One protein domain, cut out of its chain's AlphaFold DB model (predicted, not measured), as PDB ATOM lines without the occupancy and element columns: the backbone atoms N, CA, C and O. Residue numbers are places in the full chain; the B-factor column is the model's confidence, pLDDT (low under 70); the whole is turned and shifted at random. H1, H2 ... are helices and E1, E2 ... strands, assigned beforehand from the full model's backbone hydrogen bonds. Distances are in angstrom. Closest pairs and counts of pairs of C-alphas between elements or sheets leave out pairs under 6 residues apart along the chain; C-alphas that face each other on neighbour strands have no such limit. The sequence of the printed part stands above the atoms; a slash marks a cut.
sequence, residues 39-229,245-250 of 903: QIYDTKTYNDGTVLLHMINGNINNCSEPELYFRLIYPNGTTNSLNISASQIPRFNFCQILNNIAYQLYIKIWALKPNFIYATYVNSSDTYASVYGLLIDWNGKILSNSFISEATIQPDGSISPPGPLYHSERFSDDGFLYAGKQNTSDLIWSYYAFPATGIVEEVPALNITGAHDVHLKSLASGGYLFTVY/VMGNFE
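This is residues 39 to 229 and 245 to 250 of the 903 residues of an uncharacterized protein of Glomus cerebriforme (UniProt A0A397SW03). Four antiparallel sheets follow one another round an open arc, like part of a propeller: E1 to E4, E5 to E8, E9 to E11 and the hairpin of E12 and E13, with E1, E5, E9 and E12 on the inner side of the arc. The first two sheets are partly face to face with their strands crossed, and the short helix H1 sits by both of them. The printed part has 197 residues, with the order E1 E2 E3 E4 H1 E5 E6 E7 E8 E9 E10 E11 E12 E13; its class is mostly strand, though under half of its residues are in named elements. It is compact, with a radius of gyration of the C-alphas of 17.2 A and spans of 44 by 43 by 30 A.

E5 (residues 108 to 113), E6 (116 to 124), E7 (129 to 137) and E8 (142 to 150) form a strongly twisted sheet in that order, a meander, each strand the antiparallel neighbour of the one before. N 119 and O 134 of E6 and E7 are 2.9 A apart, within hydrogen-bond range. E1 (39 to 45), E2 (51 to 57), E3 (67 to 73) and E4 (79 to 85) form a second meander, also strongly twisted; N 53 of E2 and O 71 of E3 are 2.9 A apart. These sheets form a sandwich, two sheets face to face, their best planes 9 degrees apart and their strands at 45 degrees. The closest C-alphas of E1 and E5, those of Lys 44 and Ala 111, are 6.0 A apart. H1 (91 to 94) only grazes both sheets and is too short for an O i to N i+4 pair; its one O i to N i+3 pair is within range. E9 (175 to 181), E10 (187 to 193) and E11 (200 to 202) form a third meander, where N 178 and O 190 are 3.0 A apart. E8 and E10 are near each other. E12 (213 to 218) and E13 (224 to 229) form a hairpin, with N 217 and O 225 at 2.9 A; E9 and E12 are apart.

E1 begins at C-alpha 39, (28.543, -28.862, -27.020). E7 measures 26.5 A from first to last C-alpha, E6 25.7 A and E8 22.2 A. E13 ends at C-alpha 229, (52.966, -9.719, -46.088).

The C-alphas farthest apart, of Thr 78 and Thr 209, are 49.9 A apart. The links H1 to E5 and E8 to E9 are long, with 13 and 24 residues. Residues 230 to 244 are not printed, and C-alphas 229 and 245 are 22.7 A apart across this cut. The mean pLDDT of the printed part is 75.5; 56 residues are under 70, among them residues 96 to 105 and 193 to 212.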
ATOM      1  N   GLN A  39      28.424 -29.205 -25.602       78.69
ATOM      2  CA  GLN A  39      28.543 -28.862 -27.020       78.69
ATOM      3  C   GLN A  39      29.993 -29.066 -27.469       78.69
ATOM      4  O   GLN A  39      30.918 -28.763 -26.717       78.69
ATOM      5  N   ILE A  40      30.206 -29.567 -28.687       82.62
ATOM      6  CA  ILE A  40      31.550 -29.676 -29.274       82.62
ATOM      7  C   ILE A  40      32.002 -28.270 -29.679       82.62
ATOM      8  O   ILE A  40      31.311 -27.600 -30.443       82.62
ATOM      9  N   TYR A  41      33.147 -27.828 -29.159       81.50
ATOM     10  CA  TYR A  41      33.728 -26.518 -29.464       81.50
ATOM     11  C   TYR A  41      34.845 -26.607 -30.503       81.50
ATOM     12  O   TYR A  41      34.942 -25.760 -31.386       81.50
ATOM     13  N   ASP A  42      35.702 -27.619 -30.377       85.12
ATOM     14  CA  ASP A  42      36.888 -27.777 -31.209       85.12
ATOM     15  C   ASP A  42      37.256 -29.262 -31.333       85.12
ATOM     16  O   ASP A  42      36.968 -30.063 -30.440       85.12
ATOM     17  N   THR A  43      37.924 -29.610 -32.427       90.62
ATOM     18  CA  THR A  43      38.422 -30.955 -32.711       90.62
ATOM     19  C   THR A  43      39.902 -30.872 -33.064       90.62
ATOM     20  O   THR A  43      40.354 -29.951 -33.754       90.62
ATOM     21  N   LYS A  44      40.684 -31.833 -32.578       89.44
ATOM     22  CA  LYS A  44      42.099 -32.015 -32.916       89.44
ATOM     23  C   LYS A  44      42.344 -33.476 -33.277       89.44
ATOM     24  O   LYS A  44      41.600 -34.347 -32.838       89.44
ATOM     25  N   THR A  45      43.398 -33.738 -34.035       88.44
ATOM     26  CA  THR A  45      43.786 -35.090 -34.449       88.44
ATOM     27  C   THR A  45      45.267 -35.273 -34.158       88.44
ATOM     28  O   THR A  45      46.047 -34.351 -34.384       88.44
ATOM     29  N   TYR A  46      45.637 -36.435 -33.632       83.81
ATOM     30  CA  TYR A  46      47.020 -36.842 -33.404       83.81
ATOM     31  C   TYR A  46      47.556 -37.642 -34.600       83.81
ATOM     32  O   TYR A  46      46.787 -38.233 -35.360       83.81
ATOM     33  N   ASN A  47      48.880 -37.735 -34.729       76.88
ATOM     34  CA  ASN A  47      49.541 -38.444 -35.836       76.88
ATOM     35  C   ASN A  47      49.273 -39.964 -35.853       76.88
ATOM     36  O   ASN A  47      49.497 -40.609 -36.872       76.88
ATOM     37  N   ASP A  48      48.779 -40.542 -34.753       79.62
ATOM     38  CA  ASP A  48      48.322 -41.938 -34.685       79.62
ATOM     39  C   ASP A  48      46.874 -42.135 -35.187       79.62
ATOM     40  O   ASP A  48      46.353 -43.249 -35.163       79.62
ATOM     41  N   GLY A  49      46.215 -41.062 -35.641       81.81
ATOM     42  CA  GLY A  49      44.825 -41.043 -36.091       81.81
ATOM     43  C   GLY A  49      43.792 -40.872 -34.971       81.81
ATOM     44  O   GLY A  49      42.598 -40.812 -35.264       81.81
ATOM     45  N   THR A  50      44.206 -40.780 -33.703       89.06
ATOM     46  CA  THR A  50      43.293 -40.516 -32.581       89.06
ATOM     47  C   THR A  50      42.721 -39.103 -32.691       89.06
ATOM     48  O   THR A  50      43.454 -38.134 -32.892       89.06
ATOM     49  N   VAL A  51      41.409 -38.961 -32.519       90.62
ATOM     50  CA  VAL A  51      40.701 -37.675 -32.537       90.62
ATOM     51  C   VAL A  51      40.387 -37.236 -31.108       90.62
ATOM     52  O   VAL A  51      39.832 -37.996 -30.318       90.62
ATOM     53  N   LEU A  52      40.717 -35.991 -30.779       93.00
ATOM     54  CA  LEU A  52      40.384 -35.315 -29.528       93.00
ATOM     55  C   LEU A  52      39.248 -34.320 -29.779       93.00
ATOM     56  O   LEU A  52      39.452 -33.290 -30.424       93.00
ATOM     57  N   LEU A  53      38.067 -34.597 -29.234       91.06
ATOM     58  CA  LEU A  53      36.982 -33.623 -29.140       91.06
ATOM     59  C   LEU A  53      37.152 -32.801 -27.863       91.06
ATOM     60  O   LEU A  53      37.259 -33.371 -26.778       91.06
ATOM     61  N   HIS A  54      37.115 -31.476 -27.982       88.88
ATOM     62  CA  HIS A  54      36.991 -30.544 -26.865       88.88
ATOM     63  C   HIS A  54      35.541 -30.072 -26.757       88.88
ATOM     64  O   HIS A  54      34.966 -29.538 -27.710       88.88
ATOM     65  N   MET A  55      34.951 -30.285 -25.582       85.62
ATOM     66  CA  MET A  55      33.557 -29.984 -25.295       85.62
ATOM     67  C   MET A  55      33.446 -28.874 -24.247       85.62
ATOM     68  O   MET A  55      34.236 -28.790 -23.311       85.62
ATOM     69  N   ILE A  56      32.425 -28.038 -24.397       80.06
ATOM     70  CA  ILE A  56      32.097 -26.931 -23.497       80.06
ATOM     71  C   ILE A  56      30.680 -27.100 -22.958       80.06
ATOM     72  O   ILE A  56      29.817 -27.691 -23.609       80.06
ATOM     73  N   ASN A  57      30.413 -26.555 -21.774       75.38
ATOM     74  CA  ASN A  57      29.051 -26.450 -21.264       75.38
ATOM     75  C   ASN A  57      28.295 -25.367 -22.059       75.38
ATOM     76  O   ASN A  57      28.734 -24.219 -22.145       75.38
ATOM     77  N   GLY A  58      27.171 -25.748 -22.663       62.53
ATOM     78  CA  GLY A  58      26.334 -24.906 -23.517       62.53
ATOM     79  C   GLY A  58      25.365 -23.990 -22.765       62.53
ATOM     80  O   GLY A  58      24.487 -23.401 -23.394       62.53
ATOM     81  N   ASN A  59      25.462 -23.867 -21.436       65.88
ATOM     82  CA  ASN A  59      24.647 -22.922 -20.670       65.88
ATOM     83  C   ASN A  59      25.188 -21.484 -20.799       65.88
ATOM     84  O   ASN A  59      25.954 -21.000 -19.969       65.88
ATOM     85  N   ILE A  60      24.729 -20.815 -21.857       57.34
ATOM     86  CA  ILE A  60      25.183 -19.520 -22.399       57.34
ATOM     87  C   ILE A  60      25.272 -18.376 -21.358       57.34
ATOM     88  O   ILE A  60      26.029 -17.424 -21.535       57.34
ATOM     89  N   ASN A  61      24.507 -18.445 -20.265       58.12
ATOM     90  CA  ASN A  61      24.242 -17.296 -19.392       58.12
ATOM     91  C   ASN A  61      25.242 -17.077 -18.238       58.12
ATOM     92  O   ASN A  61      25.070 -16.115 -17.493       58.12
ATOM     93  N   ASN A  62      26.241 -17.945 -18.031       61.16
ATOM     94  CA  ASN A  62      27.175 -17.844 -16.898       61.16
ATOM     95  C   ASN A  62      28.581 -18.374 -17.226       61.16
ATOM     96  O   ASN A  62      28.764 -19.208 -18.107       61.16
ATOM     97  N   CYS A  63      29.576 -17.950 -16.443       68.75
ATOM     98  CA  CYS A  63      30.893 -18.589 -16.427       68.75
ATOM     99  C   CYS A  63      30.789 -20.004 -15.849       68.75
ATOM    100  O   CYS A  63      30.348 -20.167 -14.701       68.75
ATOM    101  N   SER A  64      31.231 -20.998 -16.620       71.69
ATOM    102  CA  SER A  64      31.200 -22.406 -16.211       71.69
ATOM    103  C   SER A  64      32.082 -22.673 -14.983       71.69
ATOM    104  O   SER A  64      32.866 -21.820 -14.547       71.69
ATOM    105  N   GLU A  65      31.924 -23.857 -14.393       75.38
ATOM    106  CA  GLU A  65      32.905 -24.378 -13.439       75.38
ATOM    107  C   GLU A  65      34.234 -24.658 -14.169       75.38
ATOM    108  O   GLU A  65      34.215 -24.903 -15.380       75.38
ATOM    109  N   PRO A  66      35.390 -24.560 -13.484       84.62
ATOM    110  CA  PRO A  66      36.701 -24.716 -14.106       84.62
ATOM    111  C   PRO A  66      37.020 -26.198 -14.353       84.62
ATOM    112  O   PRO A  66      37.899 -26.782 -13.720       84.62
ATOM    113  N   GLU A  67      36.278 -26.813 -15.268       86.31
ATOM    114  CA  GLU A  67      36.458 -28.186 -15.728       86.31
ATOM    115  C   GLU A  67      36.696 -28.216 -17.241       86.31
ATOM    116  O   GLU A  67      36.093 -27.458 -18.001       86.31
ATOM    117  N   LEU A  68      37.584 -29.108 -17.679       89.06
ATOM    118  CA  LEU A  68      37.857 -29.373 -19.089       89.06
ATOM    119  C   LEU A  68      37.226 -30.710 -19.482       89.06
ATOM    120  O   LEU A  68      37.509 -31.736 -18.858       89.06
ATOM    121  N   TYR A  69      36.401 -30.702 -20.529       88.56
ATOM    122  CA  TYR A  69      35.707 -31.888 -21.024       88.56
ATOM    123  C   TYR A  69      36.290 -32.315 -22.371       88.56
ATOM    124  O   TYR A  69      36.224 -31.573 -23.354       88.56
ATOM    125  N   PHE A  70      36.835 -33.529 -22.430       91.56
ATOM    126  CA  PHE A  70      37.365 -34.122 -23.654       91.56
ATOM    127  C   PHE A  70      36.787 -35.510 -23.928       91.56
ATOM    128  O   PHE A  70      36.426 -36.261 -23.013       91.56
ATOM    129  N   ARG A  71      36.766 -35.882 -25.209       89.81
ATOM    130  CA  ARG A  71      36.581 -37.264 -25.665       89.81
ATOM    131  C   ARG A  71      37.738 -37.620 -26.591       89.81
ATOM    132  O   ARG A  71      37.998 -36.891 -27.543       89.81
ATOM    133  N   LEU A  72      38.422 -38.722 -26.303       90.50
ATOM    134  CA  LEU A  72      39.374 -39.352 -27.216       90.50
ATOM    135  C   LEU A  72      38.619 -40.408 -28.019       90.50
ATOM    136  O   LEU A  72      37.920 -41.230 -27.429       90.50
ATOM    137  N   ILE A  73      38.763 -40.391 -29.338       89.56
ATOM    138  CA  ILE A  73      38.199 -41.369 -30.267       89.56
ATOM    139  C   ILE A  73      39.376 -42.008 -30.997       89.56
ATOM    140  O   ILE A  73      40.084 -41.340 -31.747       89.56
ATOM    141  N   TYR A  74      39.609 -43.289 -30.750       86.81
ATOM    142  CA  TYR A  74      40.719 -44.029 -31.344       86.81
ATOM    143  C   TYR A  74      40.372 -44.495 -32.771       86.81
ATOM    144  O   TYR A  74      39.194 -44.712 -33.065       86.81
ATOM    145  N   PRO A  75      41.364 -44.759 -33.647       83.00
ATOM    146  CA  PRO A  75      41.124 -45.234 -35.020       83.00
ATOM    147  C   PRO A  75      40.328 -46.544 -35.124       83.00
ATOM    148  O   PRO A  75      39.750 -46.843 -36.161       83.00
ATOM    149  N   ASN A  76      40.292 -47.340 -34.049       79.06
ATOM    150  CA  ASN A  76      39.500 -48.568 -33.949       79.06
ATOM    151  C   ASN A  76      38.034 -48.332 -33.524       79.06
ATOM    152  O   ASN A  76      37.326 -49.291 -33.221       79.06
ATOM    153  N   GLY A  77      37.595 -47.073 -33.445       75.25
ATOM    154  CA  GLY A  77      36.241 -46.674 -33.066       75.25
ATOM    155  C   GLY A  77      35.945 -46.713 -31.564       75.25
ATOM    156  O   GLY A  77      34.818 -46.412 -31.170       75.25
ATOM    157  N   THR A  78      36.907 -47.067 -30.702       84.81
ATOM    158  CA  THR A  78      36.695 -46.998 -29.244       84.81
ATOM    159  C   THR A  78      36.854 -45.564 -28.730       84.81
ATOM    160  O   THR A  78      37.563 -44.752 -29.322       84.81
ATOM    161  N   THR A  79      36.183 -45.238 -27.622       84.19
ATOM    162  CA  THR A  79      36.139 -43.875 -27.070       84.19
ATOM    163  C   THR A  79      36.515 -43.848 -25.592       84.19
ATOM    164  O   THR A  79      35.980 -44.643 -24.819       84.19
ATOM    165  N   ASN A  80      37.345 -42.890 -25.175       88.12
ATOM    166  CA  ASN A  80      37.636 -42.606 -23.767       88.12
ATOM    167  C   ASN A  80      37.143 -41.197 -23.385       88.12
ATOM    168  O   ASN A  80      37.270 -40.254 -24.166       88.12
ATOM    169  N   SER A  81      36.570 -41.050 -22.189       88.19
ATOM    170  CA  SER A  81      35.972 -39.798 -21.707       88.19
ATOM    171  C   SER A  81      36.793 -39.203 -20.572       88.19
ATOM    172  O   SER A  81      36.979 -39.848 -19.544       88.19
ATOM    173  N   LEU A  82      37.247 -37.961 -20.742       89.06
ATOM    174  CA  LEU A  82      38.069 -37.251 -19.765       89.06
ATOM    175  C   LEU A  82      37.341 -35.987 -19.306       89.06
ATOM    176  O   LEU A  82      37.100 -35.084 -20.102       89.06
ATOM    177  N   ASN A  83      37.010 -35.922 -18.019       88.69
ATOM    178  CA  ASN A  83      36.475 -34.727 -17.371       88.69
ATOM    179  C   ASN A  83      37.491 -34.322 -16.293       88.69
ATOM    180  O   ASN A  83      37.698 -35.067 -15.335       88.69
ATOM    181  N   ILE A  84      38.183 -33.200 -16.484       89.19
ATOM    182  CA  ILE A  84      39.362 -32.822 -15.694       89.19
ATOM    183  C   ILE A  84      39.054 -31.558 -14.901       89.19
ATOM    184  O   ILE A  84      38.826 -30.500 -15.486       89.19
ATOM    185  N   SER A  85      39.105 -31.647 -13.571       89.12
ATOM    186  CA  SER A  85      39.011 -30.469 -12.706       89.12
ATOM    187  C   SER A  85      40.287 -29.632 -12.837       89.12
ATOM    188  O   SER A  85      41.383 -30.093 -12.517       89.12
ATOM    189  N   ALA A  86      40.148 -28.408 -13.342       86.25
ATOM    190  CA  ALA A  86      41.239 -27.518 -13.725       86.25
ATOM    191  C   ALA A  86      41.212 -26.219 -12.900       86.25
ATOM    192  O   ALA A  86      41.291 -25.116 -13.439       86.25
ATOM    193  N   SER A  87      41.103 -26.347 -11.574       85.56
ATOM    194  CA  SER A  87      40.957 -25.229 -10.626       85.56
ATOM    195  C   SER A  87      42.108 -24.209 -10.640       85.56
ATOM    196  O   SER A  87      41.920 -23.072 -10.209       85.56
ATOM    197  N   GLN A  88      43.276 -24.579 -11.174       85.94
ATOM    198  CA  GLN A  88      44.410 -23.688 -11.442       85.94
ATOM    199  C   GLN A  88      44.195 -22.717 -12.621       85.94
ATOM    200  O   GLN A  88      44.956 -21.758 -12.758       85.94
ATOM    201  N   ILE A  89      43.194 -22.953 -13.476       88.50
ATOM    202  CA  ILE A  89      42.810 -22.038 -14.556       88.50
ATOM    203  C   ILE A  89      41.819 -21.005 -13.984       88.50
ATOM    204  O   ILE A  89      40.741 -21.385 -13.520       88.50
ATOM    205  N   PRO A  90      42.120 -19.691 -14.031       87.38
ATOM    206  CA  PRO A  90      41.217 -18.660 -13.532       87.38
ATOM    207  C   PRO A  90      39.850 -18.701 -14.216       87.38
ATOM    208  O   PRO A  90      39.760 -18.767 -15.444       87.38
ATOM    209  N   ARG A  91      38.776 -18.585 -13.425       81.62
ATOM    210  CA  ARG A  91      37.386 -18.780 -13.878       81.62
ATOM    211  C   ARG A  91      36.981 -17.927 -15.090       81.62
ATOM    212  O   ARG A  91      36.134 -18.363 -15.863       81.62
ATOM    213  N   PHE A  92      37.594 -16.756 -15.293       80.62
ATOM    214  CA  PHE A  92      37.299 -15.894 -16.446       80.62
ATOM    215  C   PHE A  92      37.585 -16.564 -17.803       80.62
ATOM    216  O   PHE A  92      36.932 -16.240 -18.792       80.62
ATOM    217  N   ASN A  93      38.491 -17.547 -17.850       83.12
ATOM    218  CA  ASN A  93      38.792 -18.326 -19.055       83.12
ATOM    219  C   ASN A  93      37.612 -19.203 -19.523       83.12
ATOM    220  O   ASN A  93      37.578 -19.595 -20.687       83.12
ATOM    221  N   PHE A  94      36.649 -19.493 -18.638       81.25
ATOM    222  CA  PHE A  94      35.468 -20.334 -18.888       81.25
ATOM    223  C   PHE A  94      34.171 -19.514 -19.081       81.25
ATOM    224  O   PHE A  94      33.065 -20.059 -19.019       81.25
ATOM    225  N   CYS A  95      34.282 -18.195 -19.267       75.19
ATOM    226  CA  CYS A  95      33.158 -17.299 -19.542       75.19
ATOM    227  C   CYS A  95      32.987 -17.097 -21.056       75.19
ATOM    228  O   CYS A  95      33.947 -16.763 -21.743       75.19
ATOM    229  N   GLN A  96      31.760 -17.245 -21.569       62.41
ATOM    230  CA  GLN A  96      31.449 -17.028 -22.994       62.41
ATOM    231  C   GLN A  96      30.834 -15.644 -23.277       62.41
ATOM    232  O   GLN A  96      30.982 -15.120 -24.380       62.41
ATOM    233  N   ILE A  97      30.165 -15.032 -22.288       57.00
ATOM    234  CA  ILE A  97      29.508 -13.725 -22.424       57.00
ATOM    235  C   ILE A  97      29.905 -12.791 -21.282       57.00
ATOM    236  O   ILE A  97      29.706 -13.098 -20.108       57.00
ATOM    237  N   LEU A  98      30.361 -11.599 -21.663       50.41
ATOM    238  CA  LEU A  98      30.357 -10.388 -20.848       50.41
ATOM    239  C   LEU A  98      29.769  -9.266 -21.721       50.41
ATOM    240  O   LEU A  98      30.264  -8.990 -22.809       50.41
ATOM    241  N   ASN A  99      28.682  -8.638 -21.265       49.94
ATOM    242  CA  ASN A  99      28.102  -7.421 -21.854       49.94
ATOM    243  C   ASN A  99      27.812  -7.458 -23.379       49.94
ATOM    244  O   ASN A  99      28.162  -6.523 -24.095       49.94
ATOM    245  N   ASN A 100      27.122  -8.495 -23.878       46.38
ATOM    246  CA  ASN A 100      26.693  -8.627 -25.289       46.38
ATOM    247  C   ASN A 100      27.816  -8.685 -26.349       46.38
ATOM    248  O   ASN A 100      27.527  -8.599 -27.544       46.38
ATOM    249  N   ILE A 101      29.074  -8.894 -25.951       50.38
ATOM    250  CA  ILE A 101      30.183  -9.173 -26.873       50.38
ATOM    251  C   ILE A 101      30.529 -10.662 -26.766       50.38
ATOM    252  O   ILE A 101      30.716 -11.188 -25.668       50.38
ATOM    253  N   ALA A 102      30.588 -11.351 -27.907       47.88
ATOM    254  CA  ALA A 102      31.021 -12.743 -27.977       47.88
ATOM    255  C   ALA A 102      32.553 -12.801 -27.882       47.88
ATOM    256  O   ALA A 102      33.249 -12.391 -28.812       47.88
ATOM    257  N   TYR A 103      33.077 -13.297 -26.762       54.28
ATOM    258  CA  TYR A 103      34.517 -13.459 -26.574       54.28
ATOM    259  C   TYR A 103      34.995 -14.796 -27.142       54.28
ATOM    260  O   TYR A 103      34.325 -15.821 -27.013       54.28
ATOM    261  N   GLN A 104      36.191 -14.805 -27.735       56.53
ATOM    262  CA  GLN A 104      36.902 -16.063 -27.949       56.53
ATOM    263  C   GLN A 104      37.299 -16.635 -26.586       56.53
ATOM    264  O   GLN A 104      37.825 -15.905 -25.747       56.53
ATOM    265  N   LEU A 105      37.096 -17.938 -26.377       65.31
ATOM    266  CA  LEU A 105      37.591 -18.607 -25.175       65.31
ATOM    267  C   LEU A 105      39.116 -18.455 -25.088       65.31
ATOM    268  O   LEU A 105      39.844 -18.775 -26.035       65.31
ATOM    269  N   TYR A 106      39.583 -17.994 -23.927       79.50
ATOM    270  CA  TYR A 106      41.005 -17.845 -23.607       79.50
ATOM    271  C   TYR A 106      41.727 -19.191 -23.436       79.50
ATOM    272  O   TYR A 106      42.945 -19.208 -23.307       79.50
ATOM    273  N   ILE A 107      40.995 -20.309 -23.472       87.44
ATOM    274  CA  ILE A 107      41.532 -21.672 -23.471       87.44
ATOM    275  C   ILE A 107      41.680 -22.152 -24.921       87.44
ATOM    276  O   ILE A 107      40.702 -22.192 -25.672       87.44
ATOM    277  N   LYS A 108      42.894 -22.553 -25.311       88.56
ATOM    278  CA  LYS A 108      43.187 -23.225 -26.590       88.56
ATOM    279  C   LYS A 108      43.771 -24.610 -26.324       88.56
ATOM    280  O   LYS A 108      44.546 -24.779 -25.385       88.56
ATOM    281  N   ILE A 109      43.382 -25.587 -27.141       90.06
ATOM    282  CA  ILE A 109      43.704 -27.006 -26.957       90.06
ATOM    283  C   ILE A 109      44.568 -27.493 -28.119       90.06
ATOM    284  O   ILE A 109      44.255 -27.240 -29.284       90.06
ATOM    285  N   TRP A 110      45.632 -28.222 -27.792       88.44
ATOM    286  CA  TRP A 110      46.665 -28.652 -28.724       88.44
ATOM    287  C   TRP A 110      46.940 -30.153 -28.569       88.44
ATOM    288  O   TRP A 110      47.242 -30.642 -27.476       88.44
ATOM    289  N   ALA A 111      46.854 -30.881 -29.682       87.19
ATOM    290  CA  ALA A 111      47.172 -32.302 -29.784       87.19
ATOM    291  C   ALA A 111      48.608 -32.472 -30.308       87.19
ATOM    292  O   ALA A 111      48.813 -32.804 -31.467       87.19
ATOM    293  N   LEU A 112      49.601 -32.155 -29.469       77.75
ATOM    294  CA  LEU A 112      51.013 -32.114 -29.886       77.75
ATOM    295  C   LEU A 112      51.648 -33.510 -30.003       77.75
ATOM    296  O   LEU A 112      52.442 -33.763 -30.901       77.75
ATOM    297  N   LYS A 113      51.315 -34.415 -29.074       79.69
ATOM    298  CA  LYS A 113      51.918 -35.750 -28.961       79.69
ATOM    299  C   LYS A 113      50.910 -36.754 -28.382       79.69
ATOM    300  O   LYS A 113      50.261 -36.418 -27.388       79.69
ATOM    301  N   PRO A 114      50.787 -37.979 -28.933       83.44
ATOM    302  CA  PRO A 114      49.959 -39.033 -28.347       83.44
ATOM    303  C   PRO A 114      50.258 -39.270 -26.860       83.44
ATOM    304  O   PRO A 114      51.393 -39.109 -26.407       83.44
ATOM    305  N   ASN A 115      49.244 -39.690 -26.104       84.88
ATOM    306  CA  ASN A 115      49.217 -39.771 -24.633       84.88
ATOM    307  C   ASN A 115      49.141 -38.433 -23.874       84.88
ATOM    308  O   ASN A 115      48.916 -38.466 -22.662       84.88
ATOM    309  N   PHE A 116      49.274 -37.275 -24.537       87.00
ATOM    310  CA  PHE A 116      49.243 -35.964 -23.881       87.00
ATOM    311  C   PHE A 116      48.277 -34.972 -24.545       87.00
ATOM    312  O   PHE A 116      48.163 -34.886 -25.766       87.00
ATOM    313  N   ILE A 117      47.598 -34.173 -23.727       89.94
ATOM    314  CA  ILE A 117      46.794 -33.013 -24.126       89.94
ATOM    315  C   ILE A 117      47.501 -31.775 -23.575       89.94
ATOM    316  O   ILE A 117      47.844 -31.736 -22.392       89.94
ATOM    317  N   TYR A 118      47.712 -30.761 -24.414       88.88
ATOM    318  CA  TYR A 118      48.279 -29.488 -23.979       88.88
ATOM    319  C   TYR A 118      47.229 -28.381 -24.094       88.88
ATOM    320  O   TYR A 118      46.648 -28.178 -25.160       88.88
ATOM    321  N   ALA A 119      46.964 -27.678 -22.996       90.06
ATOM    322  CA  ALA A 119      45.973 -26.609 -22.934       90.06
ATOM    323  C   ALA A 119      46.645 -25.292 -22.536       90.06
ATOM    324  O   ALA A 119      47.221 -25.189 -21.456       90.06
ATOM    325  N   THR A 120      46.562 -24.272 -23.388       90.31
ATOM    326  CA  THR A 120      47.078 -22.929 -23.084       90.31
ATOM    327  C   THR A 120      45.947 -22.019 -22.625       90.31
ATOM    328  O   THR A 120      44.903 -21.983 -23.280       90.31
ATOM    329  N   TYR A 121      46.156 -21.274 -21.541       90.19
ATOM    330  CA  TYR A 121      45.163 -20.385 -20.935       90.19
ATOM    331  C   TYR A 121      45.783 -19.051 -20.494       90.19
ATOM    332  O   TYR A 121      47.004 -18.929 -20.404       90.19
ATOM    333  N   VAL A 122      44.951 -18.047 -20.201       88.19
ATOM    334  CA  VAL A 122      45.408 -16.731 -19.722       88.19
ATOM    335  C   VAL A 122      45.286 -16.640 -18.203       88.19
ATOM    336  O   VAL A 122      44.243 -16.937 -17.622       88.19
ATOM    337  N   ASN A 123      46.335 -16.159 -17.548       87.50
ATOM    338  CA  ASN A 123      46.307 -15.723 -16.161       87.50
ATOM    339  C   ASN A 123      46.482 -14.200 -16.114       87.50
ATOM    340  O   ASN A 123      47.416 -13.672 -16.718       87.50
ATOM    341  N   SER A 124      45.586 -13.493 -15.424       81.12
ATOM    342  CA  SER A 124      45.587 -12.028 -15.380       81.12
ATOM    343  C   SER A 124      45.362 -11.497 -13.974       81.12
ATOM    344  O   SER A 124      44.553 -12.020 -13.210       81.12
ATOM    345  N   SER A 125      46.060 -10.406 -13.693       75.19
ATOM    346  CA  SER A 125      45.802  -9.449 -12.618       75.19
ATOM    347  C   SER A 125      45.279  -8.138 -13.225       75.19
ATOM    348  O   SER A 125      45.193  -8.030 -14.449       75.19
ATOM    349  N   ASP A 126      44.967  -7.137 -12.397       64.81
ATOM    350  CA  ASP A 126      44.462  -5.828 -12.854       64.81
ATOM    351  C   ASP A 126      45.461  -5.032 -13.724       64.81
ATOM    352  O   ASP A 126      45.079  -4.051 -14.360       64.81
ATOM    353  N   THR A 127      46.745  -5.417 -13.739       70.69
ATOM    354  CA  THR A 127      47.827  -4.686 -14.428       70.69
ATOM    355  C   THR A 127      48.738  -5.543 -15.307       70.69
ATOM    356  O   THR A 127      49.466  -4.983 -16.123       70.69
ATOM    357  N   TYR A 128      48.698  -6.874 -15.186       78.75
ATOM    358  CA  TYR A 128      49.539  -7.796 -15.960       78.75
ATOM    359  C   TYR A 128      48.757  -9.040 -16.376       78.75
ATOM    360  O   TYR A 128      48.070  -9.640 -15.542       78.75
ATOM    361  N   ALA A 129      48.940  -9.464 -17.627       83.94
ATOM    362  CA  ALA A 129      48.390 -10.692 -18.187       83.94
ATOM    363  C   ALA A 129      49.510 -11.577 -18.758       83.94
ATOM    364  O   ALA A 129      50.494 -11.090 -19.309       83.94
ATOM    365  N   SER A 130      49.360 -12.892 -18.626       87.44
ATOM    366  CA  SER A 130      50.349 -13.889 -19.050       87.44
ATOM    367  C   SER A 130      49.672 -15.172 -19.523       87.44
ATOM    368  O   SER A 130      48.553 -15.488 -19.120       87.44
ATOM    369  N   VAL A 131      50.347 -15.910 -20.394       88.25
ATOM    370  CA  VAL A 131      49.896 -17.184 -20.948       88.25
ATOM    371  C   VAL A 131      50.587 -18.324 -20.212       88.25
ATOM    372  O   VAL A 131      51.812 -18.352 -20.088       88.25
ATOM    373  N   TYR A 132      49.788 -19.278 -19.746       88.00
ATOM    374  CA  TYR A 132      50.232 -20.504 -19.093       88.00
ATOM    375  C   TYR A 132      49.876 -21.722 -19.941       88.00
ATOM    376  O   TYR A 132      48.863 -21.733 -20.643       88.00
ATOM    377  N   GLY A 133      50.708 -22.755 -19.857       89.06
ATOM    378  CA  GLY A 133      50.543 -24.034 -20.529       89.06
ATOM    379  C   GLY A 133      50.376 -25.172 -19.534       89.06
ATOM    380  O   GLY A 133      51.232 -25.399 -18.679       89.06
ATOM    381  N   LEU A 134      49.271 -25.894 -19.670       88.94
ATOM    382  CA  LEU A 134      48.874 -27.008 -18.826       88.94
ATOM    383  C   LEU A 134      49.064 -28.320 -19.596       88.94
ATOM    384  O   LEU A 134      48.391 -28.551 -20.603       88.94
ATOM    385  N   LEU A 135      49.963 -29.183 -19.120       88.25
ATOM    386  CA  LEU A 135      50.184 -30.517 -19.681       88.25
ATOM    387  C   LEU A 135      49.340 -31.543 -18.922       88.25
ATOM    388  O   LEU A 135      49.421 -31.630 -17.695       88.25
ATOM    389  N   ILE A 136      48.556 -32.333 -19.649       89.50
ATOM    390  CA  ILE A 136      47.627 -33.330 -19.107       89.50
ATOM    391  C   ILE A 136      47.881 -34.666 -19.814       89.50
ATOM    392  O   ILE A 136      48.107 -34.676 -21.022       89.50
ATOM    393  N   ASP A 137      47.852 -35.792 -19.101       89.06
ATOM    394  CA  ASP A 137      47.908 -37.115 -19.736       89.06
ATOM    395  C   ASP A 137      46.522 -37.609 -20.203       89.06
ATOM    396  O   ASP A 137      45.472 -37.108 -19.792       89.06
ATOM    397  N   TRP A 138      46.494 -38.635 -21.053       90.94
ATOM    398  CA  TRP A 138      45.251 -39.295 -21.484       90.94
ATOM    399  C   TRP A 138      44.536 -40.100 -20.377       90.94
ATOM    400  O   TRP A 138      43.497 -40.701 -20.645       90.94
ATOM    401  N   ASN A 139      45.038 -40.086 -19.135       88.19
ATOM    402  CA  ASN A 139      44.324 -40.572 -17.949       88.19
ATOM    403  C   ASN A 139      43.591 -39.430 -17.212       88.19
ATOM    404  O   ASN A 139      42.931 -39.674 -16.202       88.19
ATOM    405  N   GLY A 140      43.706 -38.184 -17.691       86.25
ATOM    406  CA  GLY A 140      43.113 -36.992 -17.080       86.25
ATOM    407  C   GLY A 140      43.945 -36.380 -15.947       86.25
ATOM    408  O   GLY A 140      43.463 -35.492 -15.243       86.25
ATOM    409  N   LYS A 141      45.193 -36.819 -15.748       88.50
ATOM    410  CA  LYS A 141      46.088 -36.277 -14.724       88.50
ATOM    411  C   LYS A 141      46.867 -35.082 -15.271       88.50
ATOM    412  O   LYS A 141      47.622 -35.197 -16.232       88.50
ATOM    413  N   ILE A 142      46.745 -33.942 -14.596       88.69
ATOM    414  CA  ILE A 142      47.602 -32.771 -14.819       88.69
ATOM    415  C   ILE A 142      49.035 -33.112 -14.380       88.69
ATOM    416  O   ILE A 142      49.261 -33.531 -13.242       88.69
ATOM    417  N   LEU A 143      49.996 -32.938 -15.287       84.56
ATOM    418  CA  LEU A 143      51.413 -33.246 -15.083       84.56
ATOM    419  C   LEU A 143      52.253 -31.998 -14.801       84.56
ATOM    420  O   LEU A 143      53.132 -32.040 -13.943       84.56
ATOM    421  N   SER A 144      51.980 -30.890 -15.493       83.81
ATOM    422  CA  SER A 144      52.657 -29.611 -15.266       83.81
ATOM    423  C   SER A 144      51.751 -28.423 -15.586       83.81
ATOM    424  O   SER A 144      50.798 -28.536 -16.359       83.81
ATOM    425  N   ASN A 145      52.062 -27.283 -14.973       86.81
ATOM    426  CA  ASN A 145      51.480 -25.983 -15.282       86.81
ATOM    427  C   ASN A 145      52.621 -24.961 -15.337       86.81
ATOM    428  O   ASN A 145      53.238 -24.670 -14.311       86.81
ATOM    429  N   SER A 146      52.946 -24.480 -16.532       82.81
ATOM    430  CA  SER A 146      54.168 -23.720 -16.810       82.81
ATOM    431  C   SER A 146      53.838 -22.357 -17.406       82.81
ATOM    432  O   SER A 146      52.926 -22.238 -18.217       82.81
ATOM    433  N   PHE A 147      54.595 -21.326 -17.031       83.81
ATOM    434  CA  PHE A 147      54.560 -20.043 -17.732       83.81
ATOM    435  C   PHE A 147      55.074 -20.228 -19.167       83.81
ATOM    436  O   PHE A 147      56.075 -20.916 -19.372       83.81
ATOM    437  N   ILE A 148      54.390 -19.623 -20.140       80.06
ATOM    438  CA  ILE A 148      54.824 -19.571 -21.541       80.06
ATOM    439  C   ILE A 148      55.372 -18.173 -21.834       80.06
ATOM    440  O   ILE A 148      56.573 -18.016 -22.013       80.06
ATOM    441  N   SER A 149      54.499 -17.164 -21.862       80.19
ATOM    442  CA  SER A 149      54.795 -15.814 -22.359       80.19
ATOM    443  C   SER A 149      53.960 -14.772 -21.622       80.19
ATOM    444  O   SER A 149      52.887 -15.080 -21.102       80.19
ATOM    445  N   GLU A 150      54.378 -13.509 -21.649       80.88
ATOM    446  CA  GLU A 150      53.475 -12.390 -21.365       80.88
ATOM    447  C   GLU A 150      52.362 -12.316 -22.430       80.88
ATOM    448  O   GLU A 150      52.537 -12.785 -23.561       80.88
ATOM    449  N   ALA A 151      51.196 -11.775 -22.065       80.50
ATOM    450  CA  ALA A 151      50.050 -11.618 -22.959       80.50
ATOM    451  C   ALA A 151      49.823 -10.136 -23.291       80.50
ATOM    452  O   ALA A 151      49.763  -9.296 -22.394       80.50
ATOM    453  N   THR A 152      49.631  -9.813 -24.574       77.81
ATOM    454  CA  THR A 152      49.350  -8.432 -25.007       77.81
ATOM    455  C   THR A 152      47.986  -7.962 -24.495       77.81
ATOM    456  O   THR A 152      46.950  -8.514 -24.882       77.81
ATOM    457  N   ILE A 153      47.985  -6.897 -23.691       77.56
ATOM    458  CA  ILE A 153      46.789  -6.137 -23.307       77.56
ATOM    459  C   ILE A 153      46.576  -5.027 -24.344       77.56
ATOM    460  O   ILE A 153      47.468  -4.220 -24.600       77.56
ATOM    461  N   GLN A 154      45.401  -4.994 -24.967       74.12
ATOM    462  CA  GLN A 154      45.035  -3.987 -25.963       74.12
ATOM    463  C   GLN A 154      44.640  -2.651 -25.299       74.12
ATOM    464  O   GLN A 154      44.236  -2.637 -24.135       74.12
ATOM    465  N   PRO A 155      44.689  -1.511 -26.023       70.88
ATOM    466  CA  PRO A 155      44.337  -0.196 -25.469       70.88
ATOM    467  C   PRO A 155      42.892  -0.055 -24.960       70.88
ATOM    468  O   PRO A 155      42.594   0.891 -24.236       70.88
ATOM    469  N   ASP A 156      41.992  -0.968 -25.339       72.06
ATOM    470  CA  ASP A 156      40.609  -1.049 -24.853       72.06
ATOM    471  C   ASP A 156      40.460  -1.869 -23.552       72.06
ATOM    472  O   ASP A 156      39.352  -2.011 -23.034       72.06
ATOM    473  N   GLY A 157      41.564  -2.402 -23.017       70.50
ATOM    474  CA  GLY A 157      41.600  -3.258 -21.831       70.50
ATOM    475  C   GLY A 157      41.314  -4.739 -22.104       70.50
ATOM    476  O   GLY A 157      41.304  -5.530 -21.162       70.50
ATOM    477  N   SER A 158      41.090  -5.146 -23.358       74.50
ATOM    478  CA  SER A 158      40.943  -6.562 -23.707       74.50
ATOM    479  C   SER A 158      42.301  -7.269 -23.775       74.50
ATOM    480  O   SER A 158      43.304  -6.694 -24.195       74.50
ATOM    481  N   ILE A 159      42.352  -8.536 -23.366       77.25
ATOM    482  CA  ILE A 159      43.574  -9.344 -23.433       77.25
ATOM    483  C   ILE A 159      43.567 -10.112 -24.756       77.25
ATOM    484  O   ILE A 159      42.534 -10.633 -25.178       77.25
ATOM    485  N   SER A 160      44.714 -10.203 -25.420       76.25
ATOM    486  CA  SER A 160      44.863 -11.063 -26.596       76.25
ATOM    487  C   SER A 160      44.798 -12.541 -26.177       76.25
ATOM    488  O   SER A 160      45.463 -12.916 -25.209       76.25
ATOM    489  N   PRO A 161      44.032 -13.408 -26.869       75.00
ATOM    490  CA  PRO A 161      44.012 -14.836 -26.557       75.00
ATOM    491  C   PRO A 161      45.393 -15.479 -26.782       75.00
ATOM    492  O   PRO A 161      46.200 -14.921 -27.533       75.00
ATOM    493  N   PRO A 162      45.672 -16.653 -26.176       81.62
ATOM    494  CA  PRO A 162      46.942 -17.347 -26.357       81.62
ATOM    495  C   PRO A 162      47.285 -17.541 -27.833       81.62
ATOM    496  O   PRO A 162      46.431 -17.945 -28.631       81.62
ATOM    497  N   GLY A 163      48.540 -17.247 -28.171       79.81
ATOM    498  CA  GLY A 163      49.070 -17.409 -29.518       79.81
ATOM    499  C   GLY A 163      49.113 -18.873 -29.978       79.81
ATOM    500  O   GLY A 163      49.028 -19.790 -29.153       79.81
ATOM    501  N   PRO A 164      49.206 -19.119 -31.295       82.81
ATOM    502  CA  PRO A 164      49.262 -20.469 -31.836       82.81
ATOM    503  C   PRO A 164      50.547 -21.222 -31.467       82.81
ATOM    504  O   PRO A 164      51.630 -20.638 -31.384       82.81
ATOM    505  N   LEU A 165      50.410 -22.544 -31.304       83.25
ATOM    506  CA  LEU A 165      51.527 -23.481 -31.213       83.25
ATOM    507  C   LEU A 165      51.777 -24.161 -32.555       83.25
ATOM    508  O   LEU A 165      50.851 -24.677 -33.186       83.25
ATOM    509  N   TYR A 166      53.047 -24.233 -32.930       81.19
ATOM    510  CA  TYR A 166      53.534 -24.961 -34.091       81.19
ATOM    511  C   TYR A 166      54.470 -26.066 -33.622       81.19
ATOM    512  O   TYR A 166      55.310 -25.856 -32.753       81.19
ATOM    513  N   HIS A 167      54.323 -27.251 -34.192       76.12
ATOM    514  CA  HIS A 167      55.216 -28.380 -33.957       76.12
ATOM    515  C   HIS A 167      55.481 -29.074 -35.293       76.12
ATOM    516  O   HIS A 167      54.701 -28.928 -36.240       76.12
ATOM    517  N   SER A 168      56.594 -29.795 -35.388       68.94
ATOM    518  CA  SER A 168      56.886 -30.634 -36.549       68.94
ATOM    519  C   SER A 168      56.130 -31.954 -36.427       68.94
ATOM    520  O   SER A 168      56.306 -32.670 -35.443       68.94
ATOM    521  N   GLU A 169      55.357 -32.329 -37.447       61.69
ATOM    522  CA  GLU A 169      54.690 -33.641 -37.499       61.69
ATOM    523  C   GLU A 169      55.699 -34.803 -37.450       61.69
ATOM    524  O   GLU A 169      55.407 -35.863 -36.896       61.69
ATOM    525  N   ARG A 170      56.910 -34.591 -37.988       55.94
ATOM    526  CA  ARG A 170      57.999 -35.580 -38.010       55.94
ATOM    527  C   ARG A 170      58.813 -35.611 -36.705       55.94
ATOM    528  O   ARG A 170      59.494 -36.604 -36.469       55.94
ATOM    529  N   PHE A 171      58.734 -34.560 -35.875       57.28
ATOM    530  CA  PHE A 171      59.582 -34.338 -34.684       57.28
ATOM    531  C   PHE A 171      58.785 -33.828 -33.466       57.28
ATOM    532  O   PHE A 171      59.218 -32.929 -32.749       57.28
ATOM    533  N   SER A 172      57.603 -34.398 -33.223       56.28
ATOM    534  CA  SER A 172      56.719 -34.033 -32.098       56.28
ATOM    535  C   SER A 172      57.284 -34.358 -30.705       56.28
ATOM    536  O   SER A 172      56.724 -33.931 -29.694       56.28
ATOM    537  N   ASP A 173      58.391 -35.100 -30.649       60.38
ATOM    538  CA  ASP A 173      59.111 -35.433 -29.421       60.38
ATOM    539  C   ASP A 173      60.090 -34.337 -28.971       60.38
ATOM    540  O   ASP A 173      60.366 -34.246 -27.775       60.38
ATOM    541  N   ASP A 174      60.569 -33.491 -29.890       61.56
ATOM    542  CA  ASP A 174      61.642 -32.530 -29.610       61.56
ATOM    543  C   ASP A 174      61.116 -31.270 -28.900       61.56
ATOM    544  O   ASP A 174      61.786 -30.714 -28.022       61.56
ATOM    545  N   GLY A 175      59.905 -30.816 -29.246       74.50
ATOM    546  CA  GLY A 175      59.303 -29.608 -28.680       74.50
ATOM    547  C   GLY A 175      58.251 -28.940 -29.565       74.50
ATOM    548  O   GLY A 175      57.732 -29.521 -30.519       74.50
ATOM    549  N   PHE A 176      57.927 -27.691 -29.231       79.00
ATOM    550  CA  PHE A 176      57.033 -26.831 -30.006       79.00
ATOM    551  C   PHE A 176      57.493 -25.368 -29.984       79.00
ATOM    552  O   PHE A 176      58.140 -24.911 -29.042       79.00
ATOM    553  N   LEU A 177      57.096 -24.616 -31.007       80.19
ATOM    554  CA  LEU A 177      57.274 -23.173 -31.107       80.19
ATOM    555  C   LEU A 177      55.956 -22.464 -30.755       80.19
ATOM    556  O   LEU A 177      54.937 -22.677 -31.415       80.19
ATOM    557  N   TYR A 178      55.962 -21.617 -29.724       82.12
ATOM    558  CA  TYR A 178      54.848 -20.709 -29.424       82.12
ATOM    559  C   TYR A 178      55.088 -19.376 -30.126       82.12
ATOM    560  O   TYR A 178      56.149 -18.786 -29.939       82.12
ATOM    561  N   ALA A 179      54.111 -18.886 -30.892       79.19
ATOM    562  CA  ALA A 179      54.165 -17.562 -31.511       79.19
ATOM    563  C   ALA A 179      53.186 -16.604 -30.815       79.19
ATOM    564  O   ALA A 179      51.969 -16.733 -30.951       79.19
ATOM    565  N   GLY A 180      53.716 -15.633 -30.074       74.75
ATOM    566  CA  GLY A 180      52.952 -14.603 -29.372       74.75
ATOM    567  C   GLY A 180      53.014 -13.250 -30.078       74.75
ATOM    568  O   GLY A 180      53.964 -12.946 -30.794       74.75
ATOM    569  N   LYS A 181      52.019 -12.393 -29.838       70.31
ATOM    570  CA  LYS A 181      52.155 -10.954 -30.109       70.31
ATOM    571  C   LYS A 181      52.695 -10.259 -28.865       70.31
ATOM    572  O   LYS A 181      52.209 -10.541 -27.768       70.31
ATOM    573  N   GLN A 182      53.649  -9.353 -29.054       63.03
ATOM    574  CA  GLN A 182      54.168  -8.464 -28.008       63.03
ATOM    575  C   GLN A 182      53.533  -7.064 -28.083       63.03
ATOM    576  O   GLN A 182      53.330  -6.426 -27.056       63.03
ATOM    577  N   ASN A 183      53.182  -6.614 -29.293       62.66
ATOM    578  CA  ASN A 183      52.477  -5.361 -29.577       62.66
ATOM    579  C   ASN A 183      51.446  -5.581 -30.706       62.66
ATOM    580  O   ASN A 183      51.230  -6.701 -31.171       62.66
ATOM    581  N   THR A 184      50.819  -4.509 -31.201       59.91
ATOM    582  CA  THR A 184      49.935  -4.574 -32.382       59.91
ATOM    583  C   THR A 184      50.656  -5.019 -33.662       59.91
ATOM    584  O   THR A 184      50.022  -5.658 -34.504       59.91
ATOM    585  N   SER A 185      51.954  -4.715 -33.799       56.09
ATOM    586  CA  SER A 185      52.816  -5.068 -34.942       56.09
ATOM    587  C   SER A 185      53.768  -6.242 -34.693       56.09
ATOM    588  O   SER A 185      54.104  -6.957 -35.635       56.09
ATOM    589  N   ASP A 186      54.203  -6.444 -33.449       61.88
ATOM    590  CA  ASP A 186      55.418  -7.217 -33.173       61.88
ATOM    591  C   ASP A 186      55.075  -8.668 -32.810       61.88
ATOM    592  O   ASP A 186      54.348  -8.924 -31.841       61.88
ATOM    593  N   LEU A 187      55.608  -9.617 -33.586       69.19
ATOM    594  CA  LEU A 187      55.496 -11.052 -33.329       69.19
ATOM    595  C   LEU A 187      56.788 -11.566 -32.683       69.19
ATOM    596  O   LEU A 187      57.874 -11.394 -33.235       69.19
ATOM    597  N   ILE A 188      56.643 -12.237 -31.546       70.12
ATOM    598  CA  ILE A 188      57.710 -12.958 -30.849       70.12
ATOM    599  C   ILE A 188      57.448 -14.460 -30.952       70.12
ATOM    600  O   ILE A 188      56.293 -14.891 -31.001       70.12
ATOM    601  N   TRP A 189      58.500 -15.274 -30.962       76.44
ATOM    602  CA  TRP A 189      58.354 -16.719 -30.831       76.44
ATOM    603  C   TRP A 189      59.441 -17.320 -29.956       76.44
ATOM    604  O   TRP A 189      60.592 -16.892 -29.987       76.44
ATOM    605  N   SER A 190      59.052 -18.342 -29.202       75.06
ATOM    606  CA  SER A 190      59.914 -19.017 -28.237       75.06
ATOM    607  C   SER A 190      59.766 -20.524 -28.389       75.06
ATOM    608  O   SER A 190      58.657 -21.030 -28.606       75.06
ATOM    609  N   TYR A 191      60.885 -21.241 -28.302       76.88
ATOM    610  CA  TYR A 191      60.922 -22.697 -28.411       76.88
ATOM    611  C   TYR A 191      60.832 -23.355 -27.030       76.88
ATOM    612  O   TYR A 191      61.500 -22.925 -26.090       76.88
ATOM    613  N   TYR A 192      60.023 -24.411 -26.916       73.44
ATOM    614  CA  TYR A 192      59.813 -25.169 -25.681       73.44
ATOM    615  C   TYR A 192      60.057 -26.655 -25.933       73.44
ATOM    616  O   TYR A 192      59.290 -27.307 -26.644       73.44
ATOM    617  N   ALA A 193      61.093 -27.204 -25.298       68.94
ATOM    618  CA  ALA A 193      61.377 -28.634 -25.338       68.94
ATOM    619  C   ALA A 193      60.370 -29.457 -24.507       68.94
ATOM    620  O   ALA A 193      59.892 -29.029 -23.447       68.94
ATOM    621  N   PHE A 194      60.068 -30.674 -24.964       65.00
ATOM    622  CA  PHE A 194      59.157 -31.599 -24.282       65.00
ATOM    623  C   PHE A 194      59.947 -32.580 -23.378       65.00
ATOM    624  O   PHE A 194      60.985 -33.068 -23.815       65.00
ATOM    625  N   PRO A 195      59.511 -32.927 -22.142       53.78
ATOM    626  CA  PRO A 195      58.320 -32.497 -21.412       53.78
ATOM    627  C   PRO A 195      58.648 -31.565 -20.219       53.78
ATOM    628  O   PRO A 195      58.963 -32.023 -19.122       53.78
ATOM    629  N   ALA A 196      58.468 -30.254 -20.401       50.22
ATOM    630  CA  ALA A 196      58.200 -29.284 -19.327       50.22
ATOM    631  C   ALA A 196      59.170 -29.238 -18.113       50.22
ATOM    632  O   ALA A 196      58.734 -29.328 -16.963       50.22
ATOM    633  N   THR A 197      60.462 -28.969 -18.346       38.19
ATOM    634  CA  THR A 197      61.415 -28.529 -17.290       38.19
ATOM    635  C   THR A 197      62.169 -27.224 -17.598       38.19
ATOM    636  O   THR A 197      63.118 -26.883 -16.898       38.19
ATOM    637  N   GLY A 198      61.693 -26.428 -18.565       43.38
ATOM    638  CA  GLY A 198      61.974 -24.984 -18.597       43.38
ATOM    639  C   GLY A 198      63.241 -24.519 -19.322       43.38
ATOM    640  O   GLY A 198      63.765 -23.468 -18.965       43.38
ATOM    641  N   ILE A 199      63.714 -25.239 -20.344       44.62
ATOM    642  CA  ILE A 199      64.642 -24.644 -21.319       44.62
ATOM    643  C   ILE A 199      63.805 -23.918 -22.373       44.62
ATOM    644  O   ILE A 199      63.177 -24.555 -23.220       44.62
ATOM    645  N   VAL A 200      63.782 -22.591 -22.266       48.53
ATOM    646  CA  VAL A 200      63.305 -21.680 -23.307       48.53
ATOM    647  C   VAL A 200      64.542 -21.106 -23.983       48.53
ATOM    648  O   VAL A 200      65.300 -20.378 -23.343       48.53
ATOM    649  N   GLU A 201      64.745 -21.414 -25.261       50.75
ATOM    650  CA  GLU A 201      65.563 -20.545 -26.105       50.75
ATOM    651  C   GLU A 201      64.642 -19.466 -26.678       50.75
ATOM    652  O   GLU A 201      63.760 -19.733 -27.500       50.75
ATOM    653  N   GLU A 202      64.814 -18.236 -26.187       50.56
ATOM    654  CA  GLU A 202      64.245 -17.053 -26.825       50.56
ATOM    655  C   GLU A 202      65.027 -16.789 -28.112       50.56
ATOM    656  O   GLU A 202      66.148 -16.274 -28.099       50.56
ATOM    657  N   VAL A 203      64.432 -17.174 -29.238       55.19
ATOM    658  CA  VAL A 203      64.978 -16.877 -30.560       55.19
ATOM    659  C   VAL A 203      64.816 -15.372 -30.822       55.19
ATOM    660  O   VAL A 203      63.753 -14.819 -30.528       55.19
ATOM    661  N   PRO A 204      65.824 -14.673 -31.382       50.44
ATOM    662  CA  PRO A 204      65.724 -13.244 -31.664       50.44
ATOM    663  C   PRO A 204      64.517 -12.904 -32.551       50.44
ATOM    664  O   PRO A 204      64.454 -13.277 -33.725       50.44
ATOM    665  N   ALA A 205      63.583 -12.138 -31.984       52.44
ATOM    666  CA  ALA A 205      62.404 -11.647 -32.684       52.44
ATOM    667  C   ALA A 205      62.790 -10.730 -33.856       52.44
ATOM    668  O   ALA A 205      63.628  -9.831 -33.725       52.44
ATOM    669  N   LEU A 206      62.141 -10.922 -35.006       55.94
ATOM    670  CA  LEU A 206      62.341 -10.055 -36.161       55.94
ATOM    671  C   LEU A 206      61.518  -8.769 -35.978       55.94
ATOM    672  O   LEU A 206      60.292  -8.817 -35.905       55.94
ATOM    673  N   ASN A 207      62.182  -7.611 -35.926       52.44
ATOM    674  CA  ASN A 207      61.516  -6.315 -35.762       52.44
ATOM    675  C   ASN A 207      60.829  -5.882 -37.075       52.44
ATOM    676  O   ASN A 207      61.398  -5.166 -37.902       52.44
ATOM    677  N   ILE A 208      59.617  -6.395 -37.289       59.06
ATOM    678  CA  ILE A 208      58.816  -6.211 -38.501       59.06
ATOM    679  C   ILE A 208      57.900  -4.999 -38.324       59.06
ATOM    680  O   ILE A 208      56.869  -5.064 -37.659       59.06
ATOM    681  N   THR A 209      58.237  -3.892 -38.982       59.25
ATOM    682  CA  THR A 209      57.418  -2.673 -38.965       59.25
ATOM    683  C   THR A 209      56.634  -2.518 -40.271       59.25
ATOM    684  O   THR A 209      57.183  -2.624 -41.364       59.25
ATOM    685  N   GLY A 210      55.325  -2.265 -40.171       59.62
ATOM    686  CA  GLY A 210      54.454  -1.990 -41.325       59.62
ATOM    687  C   GLY A 210      53.931  -3.208 -42.106       59.62
ATOM    688  O   GLY A 210      53.218  -3.019 -43.095       59.62
ATOM    689  N   ALA A 211      54.228  -4.440 -41.678       61.91
ATOM    690  CA  ALA A 211      53.579  -5.625 -42.242       61.91
ATOM    691  C   ALA A 211      52.075  -5.628 -41.927       61.91
ATOM    692  O   ALA A 211      51.648  -5.214 -40.850       61.91
ATOM    693  N   HIS A 212      51.274  -6.087 -42.886       66.62
ATOM    694  CA  HIS A 212      49.819  -6.187 -42.750       66.62
ATOM    695  C   HIS A 212      49.384  -7.545 -42.196       66.62
ATOM    696  O   HIS A 212      48.343  -7.642 -41.549       66.62
ATOM    697  N   ASP A 213      50.166  -8.593 -42.459       70.25
ATOM    698  CA  ASP A 213      49.868  -9.956 -42.034       70.25
ATOM    699  C   ASP A 213      51.157 -10.776 -41.913       70.25
ATOM    700  O   ASP A 213      52.154 -10.492 -42.586       70.25
ATOM    701  N   VAL A 214      51.132 -11.794 -41.057       73.38
ATOM    702  CA  VAL A 214      52.266 -12.681 -40.786       73.38
ATOM    703  C   VAL A 214      51.733 -14.092 -40.550       73.38
ATOM    704  O   VAL A 214      50.826 -14.297 -39.740       73.38
ATOM    705  N   HIS A 215      52.293 -15.080 -41.246       75.69
ATOM    706  CA  HIS A 215      51.895 -16.481 -41.116       75.69
ATOM    707  C   HIS A 215      53.107 -17.385 -40.925       75.69
ATOM    708  O   HIS A 215      54.110 -17.257 -41.626       75.69
ATOM    709  N   LEU A 216      52.968 -18.355 -40.029       77.38
ATOM    710  CA  LEU A 216      53.917 -19.437 -39.812       77.38
ATOM    711  C   LEU A 216      53.232 -20.765 -40.186       77.38
ATOM    712  O   LEU A 216      52.056 -20.958 -39.871       77.38
ATOM    713  N   LYS A 217      53.937 -21.659 -40.884       78.81
ATOM    714  CA  LYS A 217      53.490 -23.024 -41.225       78.81
ATOM    715  C   LYS A 217      54.582 -24.031 -40.852       78.81
ATOM    716  O   LYS A 217      55.746 -23.786 -41.152       78.81
ATOM    717  N   SER A 218      54.225 -25.166 -40.254       75.69
ATOM    718  CA  SER A 218      55.157 -26.292 -40.076       75.69
ATOM    719  C   SER A 218      55.534 -26.920 -41.423       75.69
ATOM    720  O   SER A 218      54.721 -26.932 -42.349       75.69
ATOM    721  N   LEU A 219      56.754 -27.451 -41.529       74.06
ATOM    722  CA  LEU A 219      57.250 -28.157 -42.715       74.06
ATOM    723  C   LEU A 219      57.354 -29.668 -42.458       74.06
ATOM    724  O   LEU A 219      57.789 -30.101 -41.391       74.06
ATOM    725  N   ALA A 220      57.008 -30.481 -43.462       65.12
ATOM    726  CA  ALA A 220      57.035 -31.946 -43.362       65.12
ATOM    727  C   ALA A 220      58.464 -32.515 -43.216       65.12
ATOM    728  O   ALA A 220      58.663 -33.594 -42.655       65.12
ATOM    729  N   SER A 221      59.479 -31.773 -43.671       59.38
ATOM    730  CA  SER A 221      60.900 -32.065 -43.426       59.38
ATOM    731  C   SER A 221      61.388 -31.753 -42.007       59.38
ATOM    732  O   SER A 221      62.571 -31.941 -41.735       59.38
ATOM    733  N   GLY A 222      60.529 -31.217 -41.135       66.19
ATOM    734  CA  GLY A 222      60.944 -30.441 -39.966       66.19
ATOM    735  C   GLY A 222      61.227 -28.982 -40.316       66.19
ATOM    736  O   GLY A 222      61.366 -28.637 -41.489       66.19
ATOM    737  N   GLY A 223      61.293 -28.141 -39.282       74.69
ATOM    738  CA  GLY A 223      61.382 -26.687 -39.408       74.69
ATOM    739  C   GLY A 223      60.035 -26.017 -39.688       74.69
ATOM    740  O   GLY A 223      58.977 -26.655 -39.675       74.69
ATOM    741  N   TYR A 224      60.081 -24.708 -39.934       79.00
ATOM    742  CA  TYR A 224      58.896 -23.883 -40.164       79.00
ATOM    743  C   TYR A 224      59.129 -22.882 -41.303       79.00
ATOM    744  O   TYR A 224      60.210 -22.310 -41.435       79.00
ATOM    745  N   LEU A 225      58.097 -22.620 -42.102       81.38
ATOM    746  CA  LEU A 225      58.063 -21.529 -43.071       81.38
ATOM    747  C   LEU A 225      57.378 -20.314 -42.440       81.38
ATOM    748  O   LEU A 225      56.172 -20.332 -42.189       81.38
ATOM    749  N   PHE A 226      58.146 -19.252 -42.224       81.69
ATOM    750  CA  PHE A 226      57.682 -17.954 -41.748       81.69
ATOM    751  C   PHE A 226      57.457 -17.012 -42.936       81.69
ATOM    752  O   PHE A 226      58.326 -16.878 -43.791       81.69
ATOM    753  N   THR A 227      56.304 -16.352 -43.024       80.25
ATOM    754  CA  THR A 227      55.949 -15.478 -44.156       80.25
ATOM    755  C   THR A 227      55.377 -14.151 -43.690       80.25
ATOM    756  O   THR A 227      54.563 -14.102 -42.770       80.25
ATOM    757  N   VAL A 228      55.808 -13.070 -44.341       79.06
ATOM    758  CA  VAL A 228      55.483 -11.684 -43.986       79.06
ATOM    759  C   VAL A 228      54.887 -10.987 -45.202       79.06
ATOM    760  O   VAL A 228      55.479 -11.013 -46.283       79.06
ATOM    761  N   TYR A 229      53.731 -10.351 -45.019       78.25
ATOM    762  CA  TYR A 229      52.966  -9.719 -46.088       78.25
ATOM    763  C   TYR A 229      52.947  -8.196 -45.941       78.25
ATOM    764  O   TYR A 229      52.583  -7.663 -44.888       78.25
ATOM    765  N   VAL A 245      64.095 -26.445 -36.748       70.88
ATOM    766  CA  VAL A 245      63.223 -27.048 -35.717       70.88
ATOM    767  C   VAL A 245      63.209 -26.276 -34.392       70.88
ATOM    768  O   VAL A 245      62.172 -26.248 -33.736       70.88
ATOM    769  N   MET A 246      64.305 -25.588 -34.052       69.25
ATOM    770  CA  MET A 246      64.426 -24.723 -32.867       69.25
ATOM    771  C   MET A 246      63.888 -23.300 -33.108       69.25
ATOM    772  O   MET A 246      63.838 -22.490 -32.190       69.25
ATOM    773  N   GLY A 247      63.469 -22.974 -34.337       68.44
ATOM    774  CA  GLY A 247      62.935 -21.663 -34.708       68.44
ATOM    775  C   GLY A 247      63.973 -20.645 -35.190       68.44
ATOM    776  O   GLY A 247      63.592 -19.509 -35.460       68.44
ATOM    777  N   ASN A 248      65.251 -21.017 -35.334       73.75
ATOM    778  CA  ASN A 248      66.311 -20.120 -35.815       73.75
ATOM    779  C   ASN A 248      66.264 -19.934 -37.344       73.75
ATOM    780  O   ASN A 248      65.936 -20.868 -38.071       73.75
ATOM    781  N   PHE A 249      66.612 -18.733 -37.825       72.62
ATOM    782  CA  PHE A 249      66.616 -18.372 -39.251       72.62
ATOM    783  C   PHE A 249      67.746 -19.037 -40.048       72.62
ATOM    784  O   PHE A 249      68.910 -18.938 -39.672       72.62
ATOM    785  N   GLU A 250      67.405 -19.591 -41.213       67.56
ATOM    786  CA  GLU A 250      68.354 -20.163 -42.174       67.56
ATOM    787  C   GLU A 250      68.663 -19.185 -43.323       67.56
ATOM    788  O   GLU A 250      67.754 -18.608 -43.929       67.56
TER     789      GLU A 250